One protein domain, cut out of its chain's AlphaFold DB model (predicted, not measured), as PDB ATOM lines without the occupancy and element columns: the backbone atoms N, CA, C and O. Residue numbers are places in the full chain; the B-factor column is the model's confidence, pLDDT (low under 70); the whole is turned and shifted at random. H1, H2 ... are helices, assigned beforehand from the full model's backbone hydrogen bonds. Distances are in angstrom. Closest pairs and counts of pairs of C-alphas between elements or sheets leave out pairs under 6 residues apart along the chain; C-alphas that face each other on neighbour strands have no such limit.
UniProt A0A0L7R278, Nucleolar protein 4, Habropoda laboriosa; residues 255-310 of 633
ATOM      1  N   ALA A 255     223.088 234.275 226.165       82.25
ATOM      2  CA  ALA A 255     221.842 233.874 225.501       82.25
ATOM      3  C   ALA A 255     220.582 234.386 226.233       82.25
ATOM      4  O   ALA A 255     219.621 234.843 225.609       82.25
ATOM      5  N   TYR A 256     220.581 234.330 227.567       84.50
ATOM      6  CA  TYR A 256     219.433 234.666 228.409       84.50
ATOM      7  C   TYR A 256     219.244 236.177 228.578       84.50
ATOM      8  O   TYR A 256     218.114 236.654 228.518       84.50
ATOM      9  N   GLN A 257     220.319 236.956 228.733       83.75
ATOM     10  CA  GLN A 257     220.244 238.404 228.940       83.75
ATOM     11  C   GLN A 257     219.578 239.131 227.751       83.75
ATOM     12  O   GLN A 257     218.642 239.894 228.006       83.75
ATOM     13  N   PRO A 258     219.924 238.881 226.467       83.88
ATOM     14  CA  PRO A 258     219.207 239.485 225.342       83.88
ATOM     15  C   PRO A 258     217.745 239.037 225.262       83.88
ATOM     16  O   PRO A 258     216.879 239.843 224.922       83.88
ATOM     17  N   TRP A 259     217.437 237.784 225.624       85.56
ATOM     18  CA  TRP A 259     216.055 237.301 225.698       85.56
ATOM     19  C   TRP A 259     215.257 238.002 226.806       85.56
ATOM     20  O   TRP A 259     214.123 238.419 226.562       85.56
ATOM     21  N   VAL A 260     215.843 238.210 227.990       83.50
ATOM     22  CA  VAL A 260     215.227 238.968 229.091       83.50
ATOM     23  C   VAL A 260     215.037 240.433 228.707       83.50
ATOM     24  O   VAL A 260     213.958 240.969 228.940       83.50
ATOM     25  N   ILE A 261     216.015 241.078 228.065       81.44
ATOM     26  CA  ILE A 261     215.891 242.473 227.609       81.44
ATOM     27  C   ILE A 261     214.814 242.596 226.519       81.44
ATOM     28  O   ILE A 261     213.978 243.495 226.584       81.44
ATOM     29  N   LYS A 262     214.761 241.666 225.558       79.50
ATOM     30  CA  LYS A 262     213.731 241.645 224.503       79.50
ATOM     31  C   LYS A 262     212.330 241.350 225.051       79.50
ATOM     32  O   LYS A 262     211.352 241.899 224.548       79.50
ATOM     33  N   THR A 263     212.229 240.492 226.066       75.06
ATOM     34  CA  THR A 263     210.946 240.075 226.654       75.06
ATOM     35  C   THR A 263     210.443 241.045 227.724       75.06
ATOM     36  O   THR A 263     209.236 241.219 227.820       75.06
ATOM     37  N   TYR A 264     211.324 241.679 228.509       73.94
ATOM     38  CA  TYR A 264     210.990 242.450 229.722       73.94
ATOM     39  C   TYR A 264     211.667 243.830 229.850       73.94
ATOM     40  O   TYR A 264     211.442 244.508 230.851       73.94
ATOM     41  N   GLY A 265     212.489 244.262 228.888       79.31
ATOM     42  CA  GLY A 265     213.097 245.601 228.878       79.31
ATOM     43  C   GLY A 265     212.076 246.729 228.676       79.31
ATOM     44  O   GLY A 265     210.910 246.477 228.378       79.31
ATOM     45  N   ASP A 266     212.503 247.990 228.811       72.50
ATOM     46  CA  ASP A 266     211.594 249.155 228.861       72.50
ATOM     47  C   ASP A 266     210.682 249.335 227.629       72.50
ATOM     48  O   ASP A 266     209.616 249.935 227.745       72.50
ATOM     49  N   LEU A 267     211.078 248.813 226.463       75.31
ATOM     50  CA  LEU A 267     210.290 248.858 225.221       75.31
ATOM     51  C   LEU A 267     209.278 247.698 225.097       75.31
ATOM     52  O   LEU A 267     208.414 247.713 224.217       75.31
ATOM     53  N   ALA A 268     209.368 246.675 225.952       73.50
ATOM     54  CA  ALA A 268     208.537 245.481 225.871       73.50
ATOM     55  C   ALA A 268     207.164 245.695 226.536       73.50
ATOM     56  O   ALA A 268     207.056 246.119 227.689       73.50
ATOM     57  N   LYS A 269     206.082 245.338 225.826       74.06
ATOM     58  CA  LYS A 269     204.686 245.509 226.277       74.06
ATOM     59  C   LYS A 269     204.284 244.482 227.356       74.06
ATOM     60  O   LYS A 269     203.421 243.638 227.128       74.06
ATOM     61  N   THR A 270     204.912 244.535 228.533       72.75
ATOM     62  CA  THR A 270     204.723 243.545 229.610       72.75
ATOM     63  C   THR A 270     203.867 244.013 230.790       72.75
ATOM     64  O   THR A 270     203.637 245.202 231.029       72.75
ATOM     65  N   LYS A 271     203.441 243.021 231.584       81.00
ATOM     66  CA  LYS A 271     202.884 243.197 232.935       81.00
ATOM     67  C   LYS A 271     203.939 243.543 233.999       81.00
ATOM     68  O   LYS A 271     203.560 243.935 235.098       81.00
ATOM     69  N   THR A 272     205.226 243.374 233.694       82.19
ATOM     70  CA  THR A 272     206.341 243.655 234.607       82.19
ATOM     71  C   THR A 272     206.547 245.169 234.728       82.19
ATOM     72  O   THR A 272     206.197 245.941 233.829       82.19
ATOM     73  N   ILE A 273     207.079 245.619 235.865       82.38
ATOM     74  CA  ILE A 273     207.493 247.012 236.055       82.38
ATOM     75  C   ILE A 273     208.981 247.083 235.733       82.38
ATOM     76  O   ILE A 273     209.792 246.463 236.412       82.38
ATOM     77  N   THR A 274     209.317 247.789 234.658       84.69
ATOM     78  CA  THR A 274     210.698 248.010 234.217       84.69
ATOM     79  C   THR A 274     211.309 249.203 234.956       84.69
ATOM     80  O   THR A 274     210.589 249.960 235.612       84.69
ATOM     81  N   ILE A 275     212.621 249.416 234.834       82.19
ATOM     82  CA  ILE A 275     213.330 250.487 235.553       82.19
ATOM     83  C   ILE A 275     212.812 251.876 235.132       82.19
ATOM     84  O   ILE A 275     212.450 252.676 235.998       82.19
ATOM     85  N   LYS A 276     212.628 252.160 233.831       82.62
ATOM     86  CA  LYS A 276     212.037 253.449 233.404       82.62
ATOM     87  C   LYS A 276     210.568 253.587 233.820       82.62
ATOM     88  O   LYS A 276     210.108 254.693 234.101       82.62
ATOM     89  N   LYS A 277     209.829 252.476 233.912       85.94
ATOM     90  CA  LYS A 277     208.437 252.479 234.385       85.94
ATOM     91  C   LYS A 277     208.353 252.768 235.886       85.94
ATOM     92  O   LYS A 277     207.506 253.559 236.280       85.94
ATOM     93  N   TYR A 278     209.254 252.204 236.693       86.00
ATOM     94  CA  TYR A 278     209.423 252.514 238.120       86.00
ATOM     95  C   TYR A 278     209.706 254.009 238.329       86.00
ATOM     96  O   TYR A 278     208.985 254.665 239.080       86.00
ATOM     97  N   ALA A 279     210.664 254.567 237.575       85.00
ATOM     98  CA  ALA A 279     210.982 255.999 237.579       85.00
ATOM     99  C   ALA A 279     209.745 256.873 237.331       85.00
ATOM    100  O   ALA A 279     209.495 257.847 238.039       85.00
ATOM    101  N   ARG A 280     208.957 256.507 236.312       87.19
ATOM    102  CA  ARG A 280     207.762 257.254 235.923       87.19
ATOM    103  C   ARG A 280     206.658 257.139 236.977       87.19
ATOM    104  O   ARG A 280     206.102 258.165 237.338       87.19
ATOM    105  N   ILE A 281     206.410 255.946 237.537       88.69
ATOM    106  CA  ILE A 281     205.452 255.754 238.644       88.69
ATOM    107  C   ILE A 281     205.831 256.628 239.850       88.69
ATOM    108  O   ILE A 281     204.956 257.289 240.406       88.69
ATOM    109  N   LEU A 282     207.116 256.681 240.233       87.50
ATOM    110  CA  LEU A 282     207.573 257.560 241.314       87.50
ATOM    111  C   LEU A 282     207.264 259.032 241.019       87.50
ATOM    112  O   LEU A 282     206.676 259.692 241.870       87.50
ATOM    113  N   ARG A 283     207.569 259.541 239.818       85.81
ATOM    114  CA  ARG A 283     207.250 260.935 239.448       85.81
ATOM    115  C   ARG A 283     205.743 261.214 239.394       85.81
ATOM    116  O   ARG A 283     205.312 262.270 239.852       85.81
ATOM    117  N   THR A 284     204.926 260.264 238.926       88.12
ATOM    118  CA  THR A 284     203.454 260.363 238.978       88.12
ATOM    119  C   THR A 284     202.943 260.507 240.412       88.12
ATOM    120  O   THR A 284     202.034 261.296 240.662       88.12
ATOM    121  N   LEU A 285     203.505 259.737 241.349       86.75
ATOM    122  CA  LEU A 285     203.076 259.710 242.750       86.75
ATOM    123  C   LEU A 285     203.676 260.851 243.590       86.75
ATOM    124  O   LEU A 285     203.031 261.289 244.537       86.75
ATOM    125  N   ARG A 286     204.857 261.369 243.226       83.81
ATOM    126  CA  ARG A 286     205.445 262.605 243.784       83.81
ATOM    127  C   ARG A 286     204.699 263.875 243.342       83.81
ATOM    128  O   ARG A 286     204.952 264.936 243.894       83.81
ATOM    129  N   GLY A 287     203.823 263.790 242.334       83.69
ATOM    130  CA  GLY A 287     203.173 264.954 241.711       83.69
ATOM    131  C   GLY A 287     204.079 265.754 240.762       83.69
ATOM    132  O   GLY A 287     203.648 266.755 240.207       83.69
ATOM    133  N   GLU A 288     205.311 265.287 240.550       83.00
ATOM    134  CA  GLU A 288     206.346 265.883 239.695       83.00
ATOM    135  C   GLU A 288     206.037 265.707 238.194       83.00
ATOM    136  O   GLU A 288     206.468 266.485 237.347       83.00
ATOM    137  N   GLU A 289     205.281 264.664 237.840       81.94
ATOM    138  CA  GLU A 289     204.914 264.378 236.455       81.94
ATOM    139  C   GLU A 289     203.779 265.291 235.956       81.94
ATOM    140  O   GLU A 289     202.642 265.203 236.425       81.94
ATOM    141  N   VAL A 290     204.078 266.113 234.944       76.19
ATOM    142  CA  VAL A 290     203.155 267.096 234.349       76.19
ATOM    143  C   VAL A 290     201.790 266.485 233.985       76.19
ATOM    144  O   VAL A 290     201.683 265.419 233.363       76.19
ATOM    145  N   ASN A 291     200.723 267.217 234.327       80.19
ATOM    146  CA  ASN A 291     199.319 266.859 234.098       80.19
ATOM    147  C   ASN A 291     198.886 266.983 232.614       80.19
ATOM    148  O   ASN A 291     197.895 267.638 232.305       80.19
ATOM    149  N   SER A 292     199.603 266.344 231.685       79.94
ATOM    150  CA  SER A 292     199.210 266.272 230.269       79.94
ATOM    151  C   SER A 292     198.029 265.314 230.037       79.94
ATOM    152  O   SER A 292     197.922 264.259 230.673       79.94
ATOM    153  N   ALA A 293     197.167 265.639 229.068       80.38
ATOM    154  CA  ALA A 293     196.083 264.772 228.604       80.38
ATOM    155  C   ALA A 293     196.596 263.392 228.149       80.38
ATOM    156  O   ALA A 293     196.053 262.370 228.571       80.38
ATOM    157  N   GLU A 294     197.695 263.349 227.390       83.00
ATOM    158  CA  GLU A 294     198.344 262.111 226.933       83.00
ATOM    159  C   GLU A 294     198.778 261.213 228.107       83.00
ATOM    160  O   GLU A 294     198.609 259.990 228.095       83.00
ATOM    161  N   ASN A 295     199.264 261.837 229.180       84.56
ATOM    162  CA  ASN A 295     199.709 261.152 230.387       84.56
ATOM    163  C   ASN A 295     198.542 260.553 231.208       84.56
ATOM    164  O   ASN A 295     198.733 259.609 231.976       84.56
ATOM    165  N   SER A 296     197.307 261.036 231.030       85.62
ATOM    166  CA  SER A 296     196.153 260.639 231.858       85.62
ATOM    167  C   SER A 296     195.898 259.126 231.879       85.62
ATOM    168  O   SER A 296     195.520 258.581 232.917       85.62
ATOM    169  N   LYS A 297     196.184 258.416 230.778       87.12
ATOM    170  CA  LYS A 297     196.071 256.947 230.690       87.12
ATOM    171  C   LYS A 297     197.084 256.223 231.589       87.12
ATOM    172  O   LYS A 297     196.746 255.203 232.191       87.12
ATOM    173  N   PHE A 298     198.299 256.759 231.719       88.38
ATOM    174  CA  PHE A 298     199.321 256.236 232.629       88.38
ATOM    175  C   PHE A 298     198.962 256.548 234.084       88.38
ATOM    176  O   PHE A 298     198.892 255.629 234.899       88.38
ATOM    177  N   ARG A 299     198.611 257.804 234.391       88.56
ATOM    178  CA  ARG A 299     198.179 258.230 235.737       88.56
ATOM    179  C   ARG A 299     196.981 257.424 236.248       88.56
ATOM    180  O   ARG A 299     196.984 256.969 237.392       88.56
ATOM    181  N   PHE A 300     195.983 257.176 235.394       90.00
ATOM    182  CA  PHE A 300     194.830 256.342 235.739       90.00
ATOM    183  C   PHE A 300     195.231 254.883 236.005       90.00
ATOM    184  O   PHE A 300     194.730 254.285 236.957       90.00
ATOM    185  N   TRP A 301     196.157 254.310 235.226       91.38
ATOM    186  CA  TRP A 301     196.697 252.968 235.488       91.38
ATOM    187  C   TRP A 301     197.467 252.907 236.816       91.38
ATOM    188  O   TRP A 301     197.245 251.976 237.587       91.38
ATOM    189  N   VAL A 302     198.297 253.912 237.121       90.62
ATOM    190  CA  VAL A 302     199.027 254.023 238.398       90.62
ATOM    191  C   VAL A 302     198.053 254.068 239.578       90.62
ATOM    192  O   VAL A 302     198.136 253.222 240.473       90.62
ATOM    193  N   LYS A 303     197.065 254.973 239.540       87.56
ATOM    194  CA  LYS A 303     196.032 255.100 240.582       87.56
ATOM    195  C   LYS A 303     195.188 253.824 240.721       87.56
ATOM    196  O   LYS A 303     194.973 253.355 241.832       87.56
ATOM    197  N   SER A 304     194.786 253.204 239.609       86.94
ATOM    198  CA  SER A 304     194.000 251.952 239.597       86.94
ATOM    199  C   SER A 304     194.776 250.719 240.075       86.94
ATOM    200  O   SER A 304     194.173 249.686 240.363       86.94
ATOM    201  N   LYS A 305     196.112 250.791 240.130       87.12
ATOM    202  CA  LYS A 305     196.966 249.761 240.738       87.12
ATOM    203  C   LYS A 305     197.250 250.007 242.215       87.12
ATOM    204  O   LYS A 305     197.729 249.085 242.866       87.12
ATOM    205  N   GLY A 306     196.941 251.195 242.737       85.94
ATOM    206  CA  GLY A 306     197.212 251.549 244.126       85.94
ATOM    207  C   GLY A 306     198.702 251.511 244.456       85.94
ATOM    208  O   GLY A 306     199.068 251.011 245.512       85.94
ATOM    209  N   PHE A 307     199.579 251.978 243.566       85.44
ATOM    210  CA  PHE A 307     200.984 252.163 243.938       85.44
ATOM    211  C   PHE A 307     201.105 253.268 244.995       85.44
ATOM    212  O   PHE A 307     200.510 254.332 244.836       85.44
ATOM    213  N   HIS A 308     201.892 253.017 246.037       78.81
ATOM    214  CA  HIS A 308     202.223 253.973 247.091       78.81
ATOM    215  C   HIS A 308     203.748 254.128 247.171       78.81
ATOM    216  O   HIS A 308     204.490 253.168 246.943       78.81
ATOM    217  N   ILE A 309     204.213 255.345 247.466       81.00
ATOM    218  CA  ILE A 309     205.626 255.621 247.749       81.00
ATOM    219  C   ILE A 309     205.888 255.286 249.213       81.00
ATOM    220  O   ILE A 309     205.209 255.818 250.087       81.00
ATOM    221  N   GLY A 310     206.911 254.473 249.472       70.12
ATOM    222  CA  GLY A 310     207.316 254.144 250.831       70.12
ATOM    223  C   GLY A 310     206.460 253.052 251.470       70.12
ATOM    224  O   GLY A 310     205.442 252.603 250.939       70.12
TER     225      GLY A 310
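AT A GLANCE: This is residues 255 to 310 of the 633 residues of the protein "Nucleolar protein 4" of Habropoda laboriosa (UniProt A0A0L7R278). Two helices, H1 and H2, follow one another along the longest axis with a loop between them, and a third, H3, is set crosswise beside H2, far from H1. The 56 printed residues hold three named helices, H1, H2, H3 in chain order, and no named strand; the class is all helix. The whole is loose, with a radius of gyration of the C-alphas of 13.0 A, and spans 40 by 27 by 18 A.

HOW THE PARTS SIT: Start with H1, residues 255 to 264; it is apart from H2, residues 275 to 286, and from H3, residues 296 to 305. With residues 281 to 284 alone, H2 only just touches H3, with 3 pairs of C-alphas within 8 A; the closest, of Thr 284 and Arg 299, are 6.5 A apart. Their lines are about perpendicular, at 89 degrees. Every O i to N i+4 pair is within hydrogen-bond range in H2 and H3, and 5 of 6 in H1.

IN THESE COORDINATES: Find C-alpha 255 at (221.842, 233.874, 225.501); from there H1 runs 14.5 A. H2 runs 16.6 A from C-alpha 275 at (213.330, 250.487, 235.553). H3 runs 14.1 A to C-alpha 305 at (196.966, 249.761, 240.738).

THE WHOLE: The C-alphas farthest apart, of Ala 255 and Asn 291, are 40.9 A apart. The printed part has no cut, both links are short, and no printed residue is under 70 in pLDDT.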